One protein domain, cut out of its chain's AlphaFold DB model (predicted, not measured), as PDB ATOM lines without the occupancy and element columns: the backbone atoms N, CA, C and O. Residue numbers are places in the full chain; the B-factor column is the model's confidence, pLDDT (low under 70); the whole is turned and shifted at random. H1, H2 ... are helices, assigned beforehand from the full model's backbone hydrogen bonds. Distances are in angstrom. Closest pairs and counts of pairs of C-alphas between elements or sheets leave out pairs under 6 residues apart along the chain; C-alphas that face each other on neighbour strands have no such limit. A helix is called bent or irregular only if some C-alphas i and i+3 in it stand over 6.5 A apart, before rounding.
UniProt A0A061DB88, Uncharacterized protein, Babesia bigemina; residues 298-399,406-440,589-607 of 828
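AT A GLANCE: This is residues 298 to 399, 406 to 440 and 589 to 607 of the 828 residues of an uncharacterized protein of Babesia bigemina (UniProt A0A061DB88). What shape? H2, H1, H3b, H5 and H4 ring an all-helix bundle lengthwise; H3a slants across H2. How large? The 156 printed residues, with helices H1 to H5, are only just compact, close to loose: radius of gyration of the C-alphas 17.8 A, spans 72 by 26 by 25 A.

IN THESE COORDINATES: Where is H2? H2, residues 324 to 353, runs 43.3 A from (266.195, 225.381, 199.147). The others? H1 is residues 298 to 316, H4 410 to 434, H5 594 to 607, ending at (273.058, 231.846, 188.035). H3, 372 to 395, one helix by hydrogen bonds, is bent, C-alphas 382 and 385 being 6.8 A apart: arms H3a, to 382, and H3b, from 385.

HOW THE PARTS SIT: H2 and H4? They touch, C-alphas 325 and 418 closest at 4.4 A, the same way at a shallow tilt of 11 degrees. Backbones? Every O i to N i+4 pair is within hydrogen-bond range but in H3a, 6 of 7.

THE WHOLE: Any cuts? Residues 400 to 405 and 441 to 588 are not printed, C-alpha gaps 16.6 and 23.7 A. Confidence? 19 printed residues are under 70.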
ATOM      1  N   MET A 298     240.456 251.428 197.934       83.75
ATOM      2  CA  MET A 298     240.497 249.975 197.761       83.75
ATOM      3  C   MET A 298     241.858 249.488 197.262       83.75
ATOM      4  O   MET A 298     242.293 248.417 197.672       83.75
ATOM      5  N   ARG A 299     242.573 250.277 196.450       87.94
ATOM      6  CA  ARG A 299     243.954 249.982 196.027       87.94
ATOM      7  C   ARG A 299     244.908 249.876 197.217       87.94
ATOM      8  O   ARG A 299     245.745 248.980 197.255       87.94
ATOM      9  N   GLU A 300     244.772 250.779 198.188       85.69
ATOM     10  CA  GLU A 300     245.561 250.762 199.425       85.69
ATOM     11  C   GLU A 300     245.243 249.511 200.255       85.69
ATOM     12  O   GLU A 300     246.155 248.784 200.643       85.69
ATOM     13  N   ILE A 301     243.952 249.219 200.444       80.56
ATOM     14  CA  ILE A 301     243.460 248.043 201.178       80.56
ATOM     15  C   ILE A 301     243.946 246.735 200.534       80.56
ATOM     16  O   ILE A 301     244.550 245.907 201.212       80.56
ATOM     17  N   LEU A 302     243.753 246.561 199.222       83.12
ATOM     18  CA  LEU A 302     244.231 245.385 198.490       83.12
ATOM     19  C   LEU A 302     245.758 245.281 198.517       83.12
ATOM     20  O   LEU A 302     246.290 244.189 198.696       83.12
ATOM     21  N   GLY A 303     246.472 246.405 198.412       85.25
ATOM     22  CA  GLY A 303     247.924 246.455 198.561       85.25
ATOM     23  C   GLY A 303     248.403 245.955 199.926       85.25
ATOM     24  O   GLY A 303     249.347 245.166 199.996       85.25
ATOM     25  N   GLN A 304     247.749 246.376 201.011       83.75
ATOM     26  CA  GLN A 304     248.057 245.919 202.371       83.75
ATOM     27  C   GLN A 304     247.692 244.442 202.575       83.75
ATOM     28  O   GLN A 304     248.533 243.679 203.051       83.75
ATOM     29  N   LEU A 305     246.497 244.019 202.146       80.31
ATOM     30  CA  LEU A 305     246.033 242.631 202.224       80.31
ATOM     31  C   LEU A 305     246.956 241.679 201.451       80.31
ATOM     32  O   LEU A 305     247.391 240.668 201.996       80.31
ATOM     33  N   SER A 306     247.309 242.027 200.211       84.94
ATOM     34  CA  SER A 306     248.237 241.260 199.375       84.94
ATOM     35  C   SER A 306     249.602 241.109 200.045       84.94
ATOM     36  O   SER A 306     250.149 240.006 200.104       84.94
ATOM     37  N   THR A 307     250.126 242.208 200.600       87.50
ATOM     38  CA  THR A 307     251.427 242.233 201.283       87.50
ATOM     39  C   THR A 307     251.404 241.394 202.555       87.50
ATOM     40  O   THR A 307     252.322 240.603 202.759       87.50
ATOM     41  N   LYS A 308     250.363 241.509 203.392       82.62
ATOM     42  CA  LYS A 308     250.212 240.700 204.612       82.62
ATOM     43  C   LYS A 308     250.029 239.216 204.300       82.62
ATOM     44  O   LYS A 308     250.793 238.418 204.832       82.62
ATOM     45  N   ARG A 309     249.110 238.852 203.392       81.06
ATOM     46  CA  ARG A 309     248.867 237.459 202.963       81.06
ATOM     47  C   ARG A 309     250.163 236.796 202.490       81.06
ATOM     48  O   ARG A 309     250.531 235.741 202.999       81.06
ATOM     49  N   PHE A 310     250.893 237.456 201.586       84.50
ATOM     50  CA  PHE A 310     252.170 236.945 201.091       84.50
ATOM     51  C   PHE A 310     253.251 236.899 202.180       84.50
ATOM     52  O   PHE A 310     253.952 235.900 202.288       84.50
ATOM     53  N   SER A 311     253.394 237.947 203.000       84.31
ATOM     54  CA  SER A 311     254.466 238.024 204.007       84.31
ATOM     55  C   SER A 311     254.265 237.036 205.154       84.31
ATOM     56  O   SER A 311     255.232 236.416 205.585       84.31
ATOM     57  N   ALA A 312     253.031 236.843 205.628       77.62
ATOM     58  CA  ALA A 312     252.710 235.846 206.647       77.62
ATOM     59  C   ALA A 312     253.057 234.433 206.152       77.62
ATOM     60  O   ALA A 312     253.764 233.689 206.833       77.62
ATOM     61  N   TYR A 313     252.665 234.107 204.917       77.94
ATOM     62  CA  TYR A 313     253.010 232.836 204.286       77.94
ATOM     63  C   TYR A 313     254.523 232.674 204.075       77.94
ATOM     64  O   TYR A 313     255.112 231.678 204.488       77.94
ATOM     65  N   ALA A 314     255.181 233.679 203.492       81.44
ATOM     66  CA  ALA A 314     256.622 233.685 203.267       81.44
ATOM     67  C   ALA A 314     257.414 233.542 204.577       81.44
ATOM     68  O   ALA A 314     258.450 232.879 204.594       81.44
ATOM     69  N   ASN A 315     256.934 234.109 205.685       81.12
ATOM     70  CA  ASN A 315     257.552 233.949 207.001       81.12
ATOM     71  C   ASN A 315     257.321 232.554 207.604       81.12
ATOM     72  O   ASN A 315     258.222 232.047 208.269       81.12
ATOM     73  N   ALA A 316     256.173 231.921 207.339       76.44
ATOM     74  CA  ALA A 316     255.857 230.570 207.811       76.44
ATOM     75  C   ALA A 316     256.675 229.462 207.115       76.44
ATOM     76  O   ALA A 316     256.914 228.418 207.716       76.44
ATOM     77  N   VAL A 317     257.136 229.678 205.876       79.44
ATOM     78  CA  VAL A 317     258.024 228.730 205.174       79.44
ATOM     79  C   VAL A 317     259.373 228.640 205.898       79.44
ATOM     80  O   VAL A 317     260.161 229.594 205.865       79.44
ATOM     81  N   SER A 318     259.667 227.494 206.517       77.62
ATOM     82  CA  SER A 318     260.990 227.190 207.070       77.62
ATOM     83  C   SER A 318     262.051 227.243 205.967       77.62
ATOM     84  O   SER A 318     261.812 226.840 204.833       77.62
ATOM     85  N   VAL A 319     263.227 227.786 206.289       76.50
ATOM     86  CA  VAL A 319     264.375 227.790 205.374       76.50
ATOM     87  C   VAL A 319     265.316 226.682 205.819       76.50
ATOM     88  O   VAL A 319     266.074 226.855 206.772       76.50
ATOM     89  N   GLU A 320     265.241 225.538 205.149       69.94
ATOM     90  CA  GLU A 320     266.155 224.420 205.371       69.94
ATOM     91  C   GLU A 320     267.333 224.517 204.384       69.94
ATOM     92  O   GLU A 320     267.101 224.552 203.173       69.94
ATOM     93  N   PRO A 321     268.601 224.553 204.852       65.38
ATOM     94  CA  PRO A 321     269.768 224.725 203.973       65.38
ATOM     95  C   PRO A 321     269.937 223.641 202.901       65.38
ATOM     96  O   PRO A 321     270.573 223.902 201.881       65.38
ATOM     97  N   ASN A 322     269.366 222.457 203.146       66.12
ATOM     98  CA  ASN A 322     269.449 221.264 202.299       66.12
ATOM     99  C   ASN A 322     268.154 221.028 201.489       66.12
ATOM    100  O   ASN A 322     267.960 219.940 200.954       66.12
ATOM    101  N   ASN A 323     267.226 221.993 201.485       77.75
ATOM    102  CA  ASN A 323     265.955 221.905 200.765       77.75
ATOM    103  C   ASN A 323     265.492 223.296 200.284       77.75
ATOM    104  O   ASN A 323     264.347 223.739 200.478       77.75
ATOM    105  N   ARG A 324     266.428 224.036 199.683       81.69
ATOM    106  CA  ARG A 324     266.195 225.381 199.147       81.69
ATOM    107  C   ARG A 324     265.212 225.342 197.985       81.69
ATOM    108  O   ARG A 324     264.350 226.216 197.906       81.69
ATOM    109  N   SER A 325     265.295 224.335 197.114       84.00
ATOM    110  CA  SER A 325     264.422 224.233 195.940       84.00
ATOM    111  C   SER A 325     262.941 224.088 196.309       84.00
ATOM    112  O   SER A 325     262.117 224.832 195.771       84.00
ATOM    113  N   ALA A 326     262.585 223.249 197.291       84.19
ATOM    114  CA  ALA A 326     261.203 223.173 197.780       84.19
ATOM    115  C   ALA A 326     260.756 224.483 198.448       84.19
ATOM    116  O   ALA A 326     259.649 224.959 198.190       84.19
ATOM    117  N   SER A 327     261.634 225.113 199.240       84.94
ATOM    118  CA  SER A 327     261.366 226.416 199.869       84.94
ATOM    119  C   SER A 327     261.044 227.499 198.825       84.94
ATOM    120  O   SER A 327     260.109 228.283 199.008       84.94
ATOM    121  N   VAL A 328     261.775 227.521 197.703       87.94
ATOM    122  CA  VAL A 328     261.508 228.407 196.559       87.94
ATOM    123  C   VAL A 328     260.188 228.051 195.866       87.94
ATOM    124  O   VAL A 328     259.402 228.962 195.613       87.94
ATOM    125  N   SER A 329     259.896 226.767 195.609       86.75
ATOM    126  CA  SER A 329     258.626 226.350 194.979       86.75
ATOM    127  C   SER A 329     257.421 226.826 195.779       86.75
ATOM    128  O   SER A 329     256.547 227.501 195.245       86.75
ATOM    129  N   VAL A 330     257.419 226.567 197.089       84.38
ATOM    130  CA  VAL A 330     256.312 226.916 197.986       84.38
ATOM    131  C   VAL A 330     256.069 228.433 198.019       84.38
ATOM    132  O   VAL A 330     254.928 228.881 197.890       84.38
ATOM    133  N   VAL A 331     257.129 229.248 198.113       87.50
ATOM    134  CA  VAL A 331     257.010 230.720 198.097       87.50
ATOM    135  C   VAL A 331     256.525 231.245 196.740       87.50
ATOM    136  O   VAL A 331     255.652 232.115 196.702       87.50
ATOM    137  N   LEU A 332     257.052 230.731 195.624       90.06
ATOM    138  CA  LEU A 332     256.692 231.216 194.288       90.06
ATOM    139  C   LEU A 332     255.310 230.732 193.823       90.06
ATOM    140  O   LEU A 332     254.580 231.496 193.193       90.06
ATOM    141  N   GLU A 333     254.882 229.526 194.194       86.50
ATOM    142  CA  GLU A 333     253.504 229.073 193.976       86.50
ATOM    143  C   GLU A 333     252.493 229.933 194.737       86.50
ATOM    144  O   GLU A 333     251.428 230.261 194.205       86.50
ATOM    145  N   HIS A 334     252.812 230.329 195.974       85.38
ATOM    146  CA  HIS A 334     251.957 231.240 196.730       85.38
ATOM    147  C   HIS A 334     251.948 232.652 196.131       85.38
ATOM    148  O   HIS A 334     250.893 233.286 196.102       85.38
ATOM    149  N   LEU A 335     253.076 233.130 195.588       89.25
ATOM    150  CA  LEU A 335     253.120 234.383 194.829       89.25
ATOM    151  C   LEU A 335     252.144 234.343 193.642       89.25
ATOM    152  O   LEU A 335     251.331 235.254 193.508       89.25
ATOM    153  N   VAL A 336     252.169 233.275 192.832       87.25
ATOM    154  CA  VAL A 336     251.246 233.090 191.694       87.25
ATOM    155  C   VAL A 336     249.787 233.109 192.166       87.25
ATOM    156  O   VAL A 336     248.989 233.886 191.645       87.25
ATOM    157  N   LYS A 337     249.443 232.340 193.209       82.69
ATOM    158  CA  LYS A 337     248.080 232.305 193.782       82.69
ATOM    159  C   LYS A 337     247.624 233.674 194.305       82.69
ATOM    160  O   LYS A 337     246.465 234.043 194.134       82.69
ATOM    161  N   ASN A 338     248.522 234.449 194.915       84.81
ATOM    162  CA  ASN A 338     248.221 235.800 195.396       84.81
ATOM    163  C   ASN A 338     248.026 236.797 194.234       84.81
ATOM    164  O   ASN A 338     247.149 237.654 194.314       84.81
ATOM    165  N   VAL A 339     248.782 236.658 193.137       87.25
ATOM    166  CA  VAL A 339     248.585 237.435 191.896       87.25
ATOM    167  C   VAL A 339     247.228 237.119 191.261       87.25
ATOM    168  O   VAL A 339     246.479 238.046 190.954       87.25
ATOM    169  N   GLU A 340     246.868 235.838 191.125       83.06
ATOM    170  CA  GLU A 340     245.548 235.413 190.631       83.06
ATOM    171  C   GLU A 340     244.403 235.971 191.491       83.06
ATOM    172  O   GLU A 340     243.436 236.523 190.966       83.06
ATOM    173  N   PHE A 341     244.517 235.862 192.818       81.31
ATOM    174  CA  PHE A 341     243.520 236.376 193.757       81.31
ATOM    175  C   PHE A 341     243.363 237.901 193.652       81.31
ATOM    176  O   PHE A 341     242.239 238.403 193.576       81.31
ATOM    177  N   MET A 342     244.473 238.642 193.581       84.50
ATOM    178  CA  MET A 342     244.441 240.095 193.389       84.50
ATOM    179  C   MET A 342     243.826 240.484 192.044       84.50
ATOM    180  O   MET A 342     243.032 241.420 192.009       84.50
ATOM    181  N   LYS A 343     244.116 239.751 190.961       84.06
ATOM    182  CA  LYS A 343     243.493 239.991 189.652       84.06
ATOM    183  C   LYS A 343     241.967 239.864 189.724       84.06
ATOM    184  O   LYS A 343     241.284 240.812 189.346       84.06
ATOM    185  N   ARG A 344     241.447 238.781 190.320       79.50
ATOM    186  CA  ARG A 344     239.996 238.580 190.526       79.50
ATOM    187  C   ARG A 344     239.364 239.687 191.378       79.50
ATOM    188  O   ARG A 344     238.249 240.121 191.103       79.50
ATOM    189  N   CYS A 345     240.080 240.202 192.382       79.81
ATOM    190  CA  CYS A 345     239.613 241.353 193.165       79.81
ATOM    191  C   CYS A 345     239.535 242.642 192.325       79.81
ATOM    192  O   CYS A 345     238.610 243.432 192.505       79.81
ATOM    193  N   VAL A 346     240.481 242.871 191.405       84.75
ATOM    194  CA  VAL A 346     240.455 244.024 190.487       84.75
ATOM    195  C   VAL A 346     239.332 243.881 189.457       84.75
ATOM    196  O   VAL A 346     238.579 244.836 189.274       84.75
ATOM    197  N   GLU A 347     239.167 242.698 188.857       80.06
ATOM    198  CA  GLU A 347     238.041 242.354 187.970       80.06
ATOM    199  C   GLU A 347     236.700 242.641 188.656       80.06
ATOM    200  O   GLU A 347     235.886 243.404 188.135       80.06
ATOM    201  N   GLY A 348     236.530 242.140 189.882       74.81
ATOM    202  CA  GLY A 348     235.357 242.390 190.709       74.81
ATOM    203  C   GLY A 348     235.125 243.873 191.012       74.81
ATOM    204  O   GLY A 348     233.996 244.339 190.904       74.81
ATOM    205  N   ILE A 349     236.151 244.650 191.374       80.25
ATOM    206  CA  ILE A 349     235.984 246.092 191.644       80.25
ATOM    207  C   ILE A 349     235.583 246.848 190.373       80.25
ATOM    208  O   ILE A 349     234.640 247.637 190.415       80.25
ATOM    209  N   TYR A 350     236.277 246.626 189.256       81.88
ATOM    210  CA  TYR A 350     236.052 247.376 188.019       81.88
ATOM    211  C   TYR A 350     234.718 246.999 187.367       81.88
ATOM    212  O   TYR A 350     233.933 247.893 187.047       81.88
ATOM    213  N   GLY A 351     234.406 245.701 187.272       76.12
ATOM    214  CA  GLY A 351     233.127 245.211 186.757       76.12
ATOM    215  C   GLY A 351     231.933 245.718 187.569       76.12
ATOM    216  O   GLY A 351     230.968 246.228 187.001       76.12
ATOM    217  N   ASN A 352     232.021 245.687 188.905       75.44
ATOM    218  CA  ASN A 352     230.931 246.147 189.772       75.44
ATOM    219  C   ASN A 352     230.811 247.680 189.874       75.44
ATOM    220  O   ASN A 352     229.713 248.191 190.108       75.44
ATOM    221  N   ALA A 353     231.902 248.422 189.665       75.06
ATOM    222  CA  ALA A 353     231.875 249.878 189.507       75.06
ATOM    223  C   ALA A 353     231.387 250.325 188.112       75.06
ATOM    224  O   ALA A 353     231.010 251.485 187.935       75.06
ATOM    225  N   GLY A 354     231.390 249.427 187.120       74.44
ATOM    226  CA  GLY A 354     231.126 249.756 185.718       74.44
ATOM    227  C   GLY A 354     232.256 250.556 185.060       74.44
ATOM    228  O   GLY A 354     231.984 251.358 184.166       74.44
ATOM    229  N   LEU A 355     233.495 250.369 185.525       79.69
ATOM    230  CA  LEU A 355     234.707 250.949 184.942       79.69
ATOM    231  C   LEU A 355     235.267 250.016 183.853       79.69
ATOM    232  O   LEU A 355     235.199 248.795 184.009       79.69
ATOM    233  N   PRO A 356     235.851 250.547 182.764       75.75
ATOM    234  CA  PRO A 356     236.421 249.715 181.713       75.75
ATOM    235  C   PRO A 356     237.645 248.941 182.216       75.75
ATOM    236  O   PRO A 356     238.513 249.481 182.902       75.75
ATOM    237  N   LEU A 357     237.726 247.670 181.821       77.56
ATOM    238  CA  LEU A 357     238.847 246.770 182.123       77.56
ATOM    239  C   LEU A 357     240.059 246.982 181.187       77.56
ATOM    240  O   LEU A 357     241.076 246.310 181.332       77.56
ATOM    241  N   SER A 358     239.961 247.905 180.224       73.44
ATOM    242  CA  SER A 358     241.019 248.224 179.259       73.44
ATOM    243  C   SER A 358     242.205 248.970 179.884       73.44
ATOM    244  O   SER A 358     242.122 249.554 180.966       73.44
ATOM    245  N   GLU A 359     243.332 248.982 179.169       60.94
ATOM    246  CA  GLU A 359     244.530 249.744 179.552       60.94
ATOM    247  C   GLU A 359     244.320 251.262 179.488       60.94
ATOM    248  O   GLU A 359     244.856 251.999 180.321       60.94
ATOM    249  N   SER A 360     243.515 251.723 178.526       63.81
ATOM    250  CA  SER A 360     243.069 253.108 178.421       63.81
ATOM    251  C   SER A 360     242.180 253.466 179.614       63.81
ATOM    252  O   SER A 360     241.048 252.996 179.739       63.81
ATOM    253  N   GLY A 361     242.709 254.314 180.497       62.34
ATOM    254  CA  GLY A 361     241.974 254.839 181.642       62.34
ATOM    255  C   GLY A 361     240.723 255.624 181.234       62.34
ATOM    256  O   GLY A 361     240.709 256.300 180.203       62.34
ATOM    257  N   LEU A 362     239.670 255.557 182.051       74.81
ATOM    258  CA  LEU A 362     238.427 256.286 181.797       74.81
ATOM    259  C   LEU A 362     238.556 257.746 182.246       74.81
ATOM    260  O   LEU A 362     238.952 258.009 183.380       74.81
ATOM    261  N   LYS A 363     238.141 258.689 181.394       75.31
ATOM    262  CA  LYS A 363     237.927 260.093 181.775       75.31
ATOM    263  C   LYS A 363     236.434 260.372 181.878       75.31
ATOM    264  O   LYS A 363     235.773 260.557 180.864       75.31
ATOM    265  N   GLU A 364     235.912 260.416 183.101       72.19
ATOM    266  CA  GLU A 364     234.492 260.669 183.380       72.19
ATOM    267  C   GLU A 364     234.367 261.961 184.202       72.19
ATOM    268  O   GLU A 364     234.932 262.081 185.289       72.19
ATOM    269  N   ASN A 365     233.669 262.967 183.661       65.88
ATOM    270  CA  ASN A 365     233.435 264.273 184.302       65.88
ATOM    271  C   ASN A 365     234.702 264.971 184.854       65.88
ATOM    272  O   ASN A 365     234.673 265.595 185.914       65.88
ATOM    273  N   GLY A 366     235.824 264.871 184.131       71.81
ATOM    274  CA  GLY A 366     237.104 265.490 184.502       71.81
ATOM    275  C   GLY A 366     237.961 264.686 185.487       71.81
ATOM    276  O   GLY A 366     239.050 265.136 185.838       71.81
ATOM    277  N   VAL A 367     237.512 263.499 185.906       78.62
ATOM    278  CA  VAL A 367     238.271 262.566 186.749       78.62
ATOM    279  C   VAL A 367     238.872 261.459 185.881       78.62
ATOM    280  O   VAL A 367     238.175 260.877 185.051       78.62
ATOM    281  N   GLU A 368     240.162 261.174 186.060       83.00
ATOM    282  CA  GLU A 368     240.903 260.147 185.318       83.00
ATOM    283  C   GLU A 368     241.095 258.892 186.182       83.00
ATOM    284  O   GLU A 368     241.797 258.910 187.194       83.00
ATOM    285  N   PHE A 369     240.452 257.795 185.784       83.25
ATOM    286  CA  PHE A 369     240.597 256.483 186.408       83.25
ATOM    287  C   PHE A 369     241.745 255.714 185.756       83.25
ATOM    288  O   PHE A 369     241.817 255.599 184.535       83.25
ATOM    289  N   ILE A 370     242.616 255.136 186.579       85.88
ATOM    290  CA  ILE A 370     243.697 254.249 186.134       85.88
ATOM    291  C   ILE A 370     243.077 252.980 185.514       85.88
ATOM    292  O   ILE A 370     242.137 252.428 186.082       85.88
ATOM    293  N   GLY A 371     243.588 252.498 184.376       84.44
ATOM    294  CA  GLY A 371     243.144 251.228 183.778       84.44
ATOM    295  C   GLY A 371     243.462 250.014 184.669       84.44
ATOM    296  O   GLY A 371     244.472 250.015 185.379       84.44
ATOM    297  N   ALA A 372     242.624 248.973 184.624       85.50
ATOM    298  CA  ALA A 372     242.731 247.801 185.507       85.50
ATOM    299  C   ALA A 372     244.135 247.137 185.540       85.50
ATOM    300  O   ALA A 372     244.606 246.820 186.640       85.50
ATOM    301  N   PRO A 373     244.879 247.015 184.417       85.81
ATOM    302  CA  PRO A 373     246.252 246.491 184.428       85.81
ATOM    303  C   PRO A 373     247.245 247.341 185.234       85.81
ATOM    304  O   PRO A 373     248.031 246.809 186.022       85.81
ATOM    305  N   ASN A 374     247.175 248.671 185.111       86.00
ATOM    306  CA  ASN A 374     248.044 249.584 185.860       86.00
ATOM    307  C   ASN A 374     247.694 249.572 187.357       86.00
ATOM    308  O   ASN A 374     248.590 249.569 188.200       86.00
ATOM    309  N   TYR A 375     246.402 249.494 187.683       89.56
ATOM    310  CA  TYR A 375     245.903 249.394 189.054       89.56
ATOM    311  C   TYR A 375     246.374 248.100 189.744       89.56
ATOM    312  O   TYR A 375     246.873 248.143 190.872       89.56
ATOM    313  N   LEU A 376     246.300 246.954 189.052       89.81
ATOM    314  CA  LEU A 376     246.851 245.686 189.541       89.81
ATOM    315  C   LEU A 376     248.373 245.775 189.737       89.81
ATOM    316  O   LEU A 376     248.878 245.371 190.785       89.81
ATOM    317  N   ARG A 377     249.113 246.362 188.785       88.31
ATOM    318  CA  ARG A 377     250.574 246.531 188.892       88.31
ATOM    319  C   ARG A 377     250.983 247.348 190.125       88.31
ATOM    320  O   ARG A 377     251.984 247.025 190.764       88.31
ATOM    321  N   GLU A 378     250.229 248.381 190.499       89.56
ATOM    322  CA  GLU A 378     250.506 249.177 191.706       89.56
ATOM    323  C   GLU A 378     250.272 248.410 193.017       89.56
ATOM    324  O   GLU A 378     251.019 248.612 193.979       89.56
ATOM    325  N   ILE A 379     249.287 247.506 193.051       89.38
ATOM    326  CA  ILE A 379     249.081 246.564 194.163       89.38
ATOM    327  C   ILE A 379     250.274 245.600 194.239       89.38
ATOM    328  O   ILE A 379     250.932 245.497 195.276       89.38
ATOM    329  N   LEU A 380     250.599 244.947 193.119       91.19
ATOM    330  CA  LEU A 380     251.637 243.916 193.037       91.19
ATOM    331  C   LEU A 380     253.056 244.450 193.279       91.19
ATOM    332  O   LEU A 380     253.882 243.739 193.848       91.19
ATOM    333  N   ARG A 381     253.338 245.720 192.952       91.38
ATOM    334  CA  ARG A 381     254.620 246.387 193.256       91.38
ATOM    335  C   ARG A 381     254.994 246.310 194.744       91.38
ATOM    336  O   ARG A 381     256.181 246.303 195.058       91.38
ATOM    337  N   ARG A 382     254.025 246.212 195.663       91.31
ATOM    338  CA  ARG A 382     254.292 246.084 197.111       91.31
ATOM    339  C   ARG A 382     254.886 244.731 197.509       91.31
ATOM    340  O   ARG A 382     255.562 244.651 198.528       91.31
ATOM    341  N   LEU A 383     254.688 243.695 196.691       90.88
ATOM    342  CA  LEU A 383     255.224 242.354 196.932       90.88
ATOM    343  C   LEU A 383     256.715 242.228 196.592       90.88
ATOM    344  O   LEU A 383     257.335 241.257 197.014       90.88
ATOM    345  N   VAL A 384     257.305 243.203 195.885       90.50
ATOM    346  CA  VAL A 384     258.717 243.179 195.455       90.50
ATOM    347  C   VAL A 384     259.667 243.023 196.643       90.50
ATOM    348  O   VAL A 384     260.438 242.069 196.677       90.50
ATOM    349  N   ASN A 385     259.585 243.909 197.642       89.31
ATOM    350  CA  ASN A 385     260.531 243.900 198.762       89.31
ATOM    351  C   ASN A 385     260.383 242.642 199.648       89.31
ATOM    352  O   ASN A 385     261.410 242.025 199.939       89.31
ATOM    353  N   PRO A 386     259.166 242.198 200.048       89.94
ATOM    354  CA  PRO A 386     258.986 240.925 200.754       89.94
ATOM    355  C   PRO A 386     259.508 239.716 199.969       89.94
ATOM    356  O   PRO A 386     260.146 238.839 200.552       89.94
ATOM    357  N   LEU A 387     259.261 239.675 198.654       91.25
ATOM    358  CA  LEU A 387     259.716 238.597 197.778       91.25
ATOM    359  C   LEU A 387     261.244 238.557 197.704       91.25
ATOM    360  O   LEU A 387     261.831 237.524 198.004       91.25
ATOM    361  N   GLU A 388     261.886 239.677 197.365       89.81
ATOM    362  CA  GLU A 388     263.347 239.790 197.289       89.81
ATOM    363  C   GLU A 388     264.004 239.426 198.625       89.81
ATOM    364  O   GLU A 388     264.907 238.594 198.661       89.81
ATOM    365  N   THR A 389     263.486 239.953 199.741       89.25
ATOM    366  CA  THR A 389     263.991 239.636 201.087       89.25
ATOM    367  C   THR A 389     263.902 238.141 201.392       89.25
ATOM    368  O   THR A 389     264.868 237.552 201.880       89.25
ATOM    369  N   LYS A 390     262.766 237.492 201.093       88.94
ATOM    370  CA  LYS A 390     262.601 236.056 201.355       88.94
ATOM    371  C   LYS A 390     263.458 235.196 200.427       88.94
ATOM    372  O   LYS A 390     264.059 234.236 200.901       88.94
ATOM    373  N   LEU A 391     263.519 235.525 199.137       89.81
ATOM    374  CA  LEU A 391     264.307 234.788 198.148       89.81
ATOM    375  C   LEU A 391     265.807 234.877 198.438       89.81
ATOM    376  O   LEU A 391     266.487 233.852 198.407       89.81
ATOM    377  N   ASN A 392     266.301 236.063 198.801       88.12
ATOM    378  CA  ASN A 392     267.683 236.244 199.235       88.12
ATOM    379  C   ASN A 392     267.959 235.419 200.498       88.12
ATOM    380  O   ASN A 392     268.907 234.646 200.504       88.12
ATOM    381  N   ARG A 393     267.075 235.456 201.506       86.56
ATOM    382  CA  ARG A 393     267.218 234.657 202.737       86.56
ATOM    383  C   ARG A 393     267.172 233.136 202.519       86.56
ATOM    384  O   ARG A 393     267.810 232.403 203.265       86.56
ATOM    385  N   ILE A 394     266.427 232.632 201.530       85.19
ATOM    386  CA  ILE A 394     266.453 231.196 201.176       85.19
ATOM    387  C   ILE A 394     267.805 230.807 200.557       85.19
ATOM    388  O   ILE A 394     268.315 229.708 200.783       85.19
ATOM    389  N   MET A 395     268.388 231.720 199.782       83.31
ATOM    390  CA  MET A 395     269.594 231.484 198.988       83.31
ATOM    391  C   MET A 395     270.876 231.994 199.648       83.31
ATOM    392  O   MET A 395     271.961 231.790 199.106       83.31
ATOM    393  N   GLU A 396     270.768 232.590 200.837       81.25
ATOM    394  CA  GLU A 396     271.902 232.917 201.691       81.25
ATOM    395  C   GLU A 396     272.777 231.665 201.888       81.25
ATOM    396  O   GLU A 396     272.261 230.563 202.152       81.25
ATOM    397  N   PRO A 397     274.111 231.796 201.762       65.50
ATOM    398  CA  PRO A 397     275.046 230.720 202.035       65.50
ATOM    399  C   PRO A 397     275.104 230.468 203.546       65.50
ATOM    400  O   PRO A 397     276.035 230.876 204.234       65.50
ATOM    401  N   GLY A 398     274.099 229.764 204.070       59.56
ATOM    402  CA  GLY A 398     274.193 229.137 205.381       59.56
ATOM    403  C   GLY A 398     275.453 228.275 205.444       59.56
ATOM    404  O   GLY A 398     275.856 227.689 204.435       59.56
ATOM    405  N   SER A 399     276.074 228.205 206.623       45.03
ATOM    406  CA  SER A 399     277.258 227.383 206.863       45.03
ATOM    407  C   SER A 399     276.907 225.903 206.690       45.03
ATOM    408  O   SER A 399     276.550 225.219 207.654       45.03
ATOM    409  N   ILE A 406     285.703 215.690 199.000       61.03
ATOM    410  CA  ILE A 406     286.440 216.640 198.138       61.03
ATOM    411  C   ILE A 406     285.492 217.433 197.217       61.03
ATOM    412  O   ILE A 406     285.751 218.591 196.904       61.03
ATOM    413  N   VAL A 407     284.400 216.800 196.779       66.00
ATOM    414  CA  VAL A 407     283.376 217.376 195.899       66.00
ATOM    415  C   VAL A 407     282.038 217.374 196.643       66.00
ATOM    416  O   VAL A 407     281.690 216.362 197.253       66.00
ATOM    417  N   THR A 408     281.283 218.480 196.595       74.75
ATOM    418  CA  THR A 408     279.938 218.582 197.211       74.75
ATOM    419  C   THR A 408     278.895 219.094 196.211       74.75
ATOM    420  O   THR A 408     278.871 220.274 195.858       74.75
ATOM    421  N   CYS A 409     278.012 218.200 195.759       80.00
ATOM    422  CA  CYS A 409     277.088 218.452 194.647       80.00
ATOM    423  C   CYS A 409     275.674 218.883 195.075       80.00
ATOM    424  O   CYS A 409     275.045 219.671 194.372       80.00
ATOM    425  N   ASP A 410     275.177 218.434 196.228       78.62
ATOM    426  CA  ASP A 410     273.767 218.586 196.625       78.62
ATOM    427  C   ASP A 410     273.314 220.050 196.627       78.62
ATOM    428  O   ASP A 410     272.322 220.417 196.003       78.62
ATOM    429  N   SER A 411     274.110 220.929 197.245       78.69
ATOM    430  CA  SER A 411     273.816 222.367 197.276       78.69
ATOM    431  C   SER A 411     273.818 223.027 195.890       78.69
ATOM    432  O   SER A 411     273.143 224.034 195.706       78.69
ATOM    433  N   VAL A 412     274.541 222.463 194.914       84.38
ATOM    434  CA  VAL A 412     274.576 222.927 193.517       84.38
ATOM    435  C   VAL A 412     273.314 222.476 192.774       84.38
ATOM    436  O   VAL A 412     272.689 223.301 192.104       84.38
ATOM    437  N   LEU A 413     272.893 221.215 192.942       85.62
ATOM    438  CA  LEU A 413     271.619 220.702 192.408       85.62
ATOM    439  C   LEU A 413     270.432 221.517 192.921       85.62
ATOM    440  O   LEU A 413     269.548 221.883 192.149       85.62
ATOM    441  N   ASP A 414     270.436 221.847 194.211       84.31
ATOM    442  CA  ASP A 414     269.350 222.569 194.870       84.31
ATOM    443  C   ASP A 414     269.209 224.011 194.328       84.31
ATOM    444  O   ASP A 414     268.100 224.478 194.053       84.31
ATOM    445  N   ILE A 415     270.335 224.696 194.067       86.62
ATOM    446  CA  ILE A 415     270.370 226.011 193.393       86.62
ATOM    447  C   ILE A 415     269.876 225.895 191.942       86.62
ATOM    448  O   ILE A 415     269.070 226.712 191.494       86.62
ATOM    449  N   PHE A 416     270.340 224.885 191.203       88.62
ATOM    450  CA  PHE A 416     269.958 224.661 189.807       88.62
ATOM    451  C   PHE A 416     268.450 224.395 189.665       88.62
ATOM    452  O   PHE A 416     267.771 225.037 188.859       88.62
ATOM    453  N   ASN A 417     267.897 223.530 190.519       88.00
ATOM    454  CA  ASN A 417     266.466 223.246 190.585       88.00
ATOM    455  C   ASN A 417     265.657 224.507 190.954       88.00
ATOM    456  O   ASN A 417     264.672 224.829 190.289       88.00
ATOM    457  N   ALA A 418     266.112 225.297 191.938       88.44
ATOM    458  CA  ALA A 418     265.477 226.567 192.307       88.44
ATOM    459  C   ALA A 418     265.409 227.576 191.140       88.44
ATOM    460  O   ALA A 418     264.391 228.255 190.966       88.44
ATOM    461  N   ILE A 419     266.449 227.653 190.297       88.81
ATOM    462  CA  ILE A 419     266.448 228.483 189.080       88.81
ATOM    463  C   ILE A 419     265.374 228.003 188.089       88.81
ATOM    464  O   ILE A 419     264.623 228.831 187.564       88.81
ATOM    465  N   HIS A 420     265.244 226.693 187.854       87.50
ATOM    466  CA  HIS A 420     264.223 226.137 186.952       87.50
ATOM    467  C   HIS A 420     262.789 226.341 187.468       87.50
ATOM    468  O   HIS A 420     261.930 226.820 186.722       87.50
ATOM    469  N   ILE A 421     262.549 226.108 188.761       88.62
ATOM    470  CA  ILE A 421     261.279 226.419 189.440       88.62
ATOM    471  C   ILE A 421     260.930 227.908 189.279       88.62
ATOM    472  O   ILE A 421     259.789 228.265 188.971       88.62
ATOM    473  N   SER A 422     261.917 228.798 189.415       89.25
ATOM    474  CA  SER A 422     261.725 230.238 189.228       89.25
ATOM    475  C   SER A 422     261.386 230.608 187.776       89.25
ATOM    476  O   SER A 422     260.471 231.404 187.549       89.25
ATOM    477  N   LYS A 423     262.035 229.993 186.773       87.94
ATOM    478  CA  LYS A 423     261.691 230.167 185.344       87.94
ATOM    479  C   LYS A 423     260.242 229.742 185.059       87.94
ATOM    480  O   LYS A 423     259.497 230.501 184.434       87.94
ATOM    481  N   MET A 424     259.825 228.580 185.570       87.88
ATOM    482  CA  MET A 424     258.444 228.077 185.499       87.88
ATOM    483  C   MET A 424     257.436 229.058 186.113       87.88
ATOM    484  O   MET A 424     256.435 229.404 185.483       87.88
ATOM    485  N   CYS A 425     257.703 229.547 187.327       87.81
ATOM    486  CA  CYS A 425     256.811 230.482 188.009       87.81
ATOM    487  C   CYS A 425     256.716 231.825 187.275       87.81
ATOM    488  O   CYS A 425     255.615 232.345 187.117       87.81
ATOM    489  N   VAL A 426     257.823 232.348 186.730       88.12
ATOM    490  CA  VAL A 426     257.798 233.546 185.870       88.12
ATOM    491  C   VAL A 426     256.939 233.324 184.622       88.12
ATOM    492  O   VAL A 426     256.176 234.217 184.258       88.12
ATOM    493  N   LYS A 427     257.012 232.152 183.975       88.06
ATOM    494  CA  LYS A 427     256.152 231.817 182.828       88.06
ATOM    495  C   LYS A 427     254.667 231.824 183.221       88.06
ATOM    496  O   LYS A 427     253.887 232.530 182.590       88.06
ATOM    497  N   ARG A 428     254.299 231.156 184.320       87.75
ATOM    498  CA  ARG A 428     252.915 231.137 184.833       87.75
ATOM    499  C   ARG A 428     252.412 232.520 185.263       87.75
ATOM    500  O   ARG A 428     251.274 232.874 184.979       87.75
ATOM    501  N   MET A 429     253.252 233.336 185.906       87.19
ATOM    502  CA  MET A 429     252.898 234.718 186.261       87.19
ATOM    503  C   MET A 429     252.617 235.568 185.021       87.19
ATOM    504  O   MET A 429     251.659 236.337 185.027       87.19
ATOM    505  N   LYS A 430     253.412 235.412 183.954       87.75
ATOM    506  CA  LYS A 430     253.130 236.061 182.667       87.75
ATOM    507  C   LYS A 430     251.778 235.629 182.128       87.75
ATOM    508  O   LYS A 430     250.970 236.501 181.850       87.75
ATOM    509  N   GLU A 431     251.524 234.322 182.050       87.44
ATOM    510  CA  GLU A 431     250.254 233.765 181.570       87.44
ATOM    511  C   GLU A 431     249.057 234.378 182.320       87.44
ATOM    512  O   GLU A 431     248.142 234.892 181.677       87.44
ATOM    513  N   VAL A 432     249.095 234.446 183.659       84.25
ATOM    514  CA  VAL A 432     248.039 235.066 184.491       84.25
ATOM    515  C   VAL A 432     247.845 236.561 184.188       84.25
ATOM    516  O   VAL A 432     246.703 237.021 184.064       84.25
ATOM    517  N   LEU A 433     248.942 237.314 184.041       84.12
ATOM    518  CA  LEU A 433     248.918 238.750 183.733       84.12
ATOM    519  C   LEU A 433     248.459 239.045 182.292       84.12
ATOM    520  O   LEU A 433     247.798 240.055 182.077       84.12
ATOM    521  N   THR A 434     248.760 238.168 181.327       82.56
ATOM    522  CA  THR A 434     248.311 238.272 179.922       82.56
ATOM    523  C   THR A 434     246.932 237.677 179.660       82.56
ATOM    524  O   THR A 434     246.349 237.937 178.612       82.56
ATOM    525  N   THR A 435     246.417 236.836 180.563       81.19
ATOM    526  CA  THR A 435     245.081 236.243 180.407       81.19
ATOM    527  C   THR A 435     244.063 237.383 180.267       81.19
ATOM    528  O   THR A 435     244.129 238.317 181.074       81.19
ATOM    529  N   PRO A 436     243.127 237.341 179.300       78.81
ATOM    530  CA  PRO A 436     242.124 238.389 179.138       78.81
ATOM    531  C   PRO A 436     241.371 238.684 180.440       78.81
ATOM    532  O   PRO A 436     241.184 237.796 181.273       78.81
ATOM    533  N   TRP A 437     240.949 239.934 180.615       79.44
ATOM    534  CA  TRP A 437     240.049 240.320 181.700       79.44
ATOM    535  C   TRP A 437     238.660 239.756 181.404       79.44
ATOM    536  O   TRP A 437     238.139 239.981 180.307       79.44
ATOM    537  N   ASP A 438     238.064 239.024 182.346       67.56
ATOM    538  CA  ASP A 438     236.809 238.309 182.084       67.56
ATOM    539  C   ASP A 438     235.579 239.237 182.117       67.56
ATOM    540  O   ASP A 438     234.824 239.327 183.092       67.56
ATOM    541  N   ALA A 439     235.379 239.941 181.003       50.84
ATOM    542  CA  ALA A 439     234.276 240.870 180.800       50.84
ATOM    543  C   ALA A 439     232.889 240.197 180.789       50.84
ATOM    544  O   ALA A 439     231.893 240.903 180.934       50.84
ATOM    545  N   ALA A 440     232.794 238.864 180.661       40.81
ATOM    546  CA  ALA A 440     231.509 238.155 180.694       40.81
ATOM    547  C   ALA A 440     230.866 238.147 182.095       40.81
ATOM    548  O   ALA A 440     229.673 237.882 182.223       40.81
ATOM    549  N   TYR A 589     254.504 245.595 177.761       50.69
ATOM    550  CA  TYR A 589     253.821 245.829 179.035       50.69
ATOM    551  C   TYR A 589     254.132 244.753 180.098       50.69
ATOM    552  O   TYR A 589     254.223 245.043 181.295       50.69
ATOM    553  N   VAL A 590     254.359 243.509 179.666       57.25
ATOM    554  CA  VAL A 590     254.715 242.368 180.532       57.25
ATOM    555  C   VAL A 590     256.226 242.294 180.778       57.25
ATOM    556  O   VAL A 590     256.674 241.769 181.800       57.25
ATOM    557  N   ALA A 591     257.040 242.836 179.867       54.09
ATOM    558  CA  ALA A 591     258.490 242.893 180.030       54.09
ATOM    559  C   ALA A 591     258.916 243.812 181.192       54.09
ATOM    560  O   ALA A 591     259.937 243.536 181.830       54.09
ATOM    561  N   HIS A 592     258.105 244.834 181.489       63.34
ATOM    562  CA  HIS A 592     258.332 245.857 182.516       63.34
ATOM    563  C   HIS A 592     257.561 245.658 183.838       63.34
ATOM    564  O   HIS A 592     257.515 246.571 184.667       63.34
ATOM    565  N   ASP A 593     256.957 244.489 184.078       81.38
ATOM    566  CA  ASP A 593     256.338 244.206 185.378       81.38
ATOM    567  C   ASP A 593     257.394 244.118 186.510       81.38
ATOM    568  O   ASP A 593     258.389 243.401 186.356       81.38
ATOM    569  N   PRO A 594     257.195 244.808 187.655       82.62
ATOM    570  CA  PRO A 594     258.196 244.896 188.718       82.62
ATOM    571  C   PRO A 594     258.480 243.567 189.438       82.62
ATOM    572  O   PRO A 594     259.582 243.396 189.964       82.62
ATOM    573  N   LEU A 595     257.539 242.613 189.472       86.38
ATOM    574  CA  LEU A 595     257.788 241.287 190.048       86.38
ATOM    575  C   LEU A 595     258.555 240.410 189.063       86.38
ATOM    576  O   LEU A 595     259.542 239.784 189.447       86.38
ATOM    577  N   ILE A 596     258.169 240.416 187.785       87.25
ATOM    578  CA  ILE A 596     258.869 239.661 186.736       87.25
ATOM    579  C   ILE A 596     260.310 240.167 186.566       87.25
ATOM    580  O   ILE A 596     261.228 239.357 186.434       87.25
ATOM    581  N   SER A 597     260.544 241.484 186.601       86.81
ATOM    582  CA  SER A 597     261.898 242.047 186.540       86.81
ATOM    583  C   SER A 597     262.729 241.701 187.778       86.81
ATOM    584  O   SER A 597     263.913 241.393 187.648       86.81
ATOM    585  N   THR A 598     262.116 241.690 188.967       87.38
ATOM    586  CA  THR A 598     262.786 241.276 190.212       87.38
ATOM    587  C   THR A 598     263.180 239.804 190.154       87.38
ATOM    588  O   THR A 598     264.353 239.496 190.327       87.38
ATOM    589  N   LEU A 599     262.254 238.910 189.792       87.81
ATOM    590  CA  LEU A 599     262.535 237.478 189.645       87.81
ATOM    591  C   LEU A 599     263.627 237.201 188.603       87.81
ATOM    592  O   LEU A 599     264.490 236.367 188.847       87.81
ATOM    593  N   ARG A 600     263.648 237.926 187.476       87.56
ATOM    594  CA  ARG A 600     264.717 237.828 186.461       87.56
ATOM    595  C   ARG A 600     266.088 238.277 186.979       87.56
ATOM    596  O   ARG A 600     267.090 237.633 186.666       87.56
ATOM    597  N   ARG A 601     266.147 239.359 187.766       88.62
ATOM    598  CA  ARG A 601     267.384 239.807 188.432       88.62
ATOM    599  C   ARG A 601     267.862 238.735 189.409       88.62
ATOM    600  O   ARG A 601     268.958 238.221 189.238       88.62
ATOM    601  N   THR A 602     266.988 238.294 190.310       86.75
ATOM    602  CA  THR A 602     267.276 237.238 191.288       86.75
ATOM    603  C   THR A 602     267.720 235.924 190.622       86.75
ATOM    604  O   THR A 602     268.690 235.324 191.064       86.75
ATOM    605  N   GLN A 603     267.106 235.506 189.507       87.44
ATOM    606  CA  GLN A 603     267.572 234.364 188.698       87.44
ATOM    607  C   GLN A 603     268.990 234.565 188.142       87.44
ATOM    608  O   GLN A 603     269.767 233.615 188.094       87.44
ATOM    609  N   SER A 604     269.334 235.786 187.725       87.12
ATOM    610  CA  SER A 604     270.670 236.121 187.215       87.12
ATOM    611  C   SER A 604     271.715 236.087 188.335       87.12
ATOM    612  O   SER A 604     272.801 235.540 188.152       87.12
ATOM    613  N   ASP A 605     271.364 236.590 189.518       87.56
ATOM    614  CA  ASP A 605     272.206 236.526 190.716       87.56
ATOM    615  C   ASP A 605     272.416 235.071 191.166       87.56
ATOM    616  O   ASP A 605     273.541 234.659 191.454       87.56
ATOM    617  N   TRP A 606     271.359 234.252 191.132       89.38
ATOM    618  CA  TRP A 606     271.434 232.815 191.408       89.38
ATOM    619  C   TRP A 606     272.255 232.056 190.369       89.38
ATOM    620  O   TRP A 606     273.001 231.164 190.755       89.38
ATOM    621  N   ARG A 607     272.185 232.410 189.078       88.44
ATOM    622  CA  ARG A 607     273.058 231.846 188.035       88.44
ATOM    623  C   ARG A 607     274.525 232.174 188.317       88.44
ATOM    624  O   ARG A 607     275.367 231.285 188.274       88.44
TER     625      ARG A 607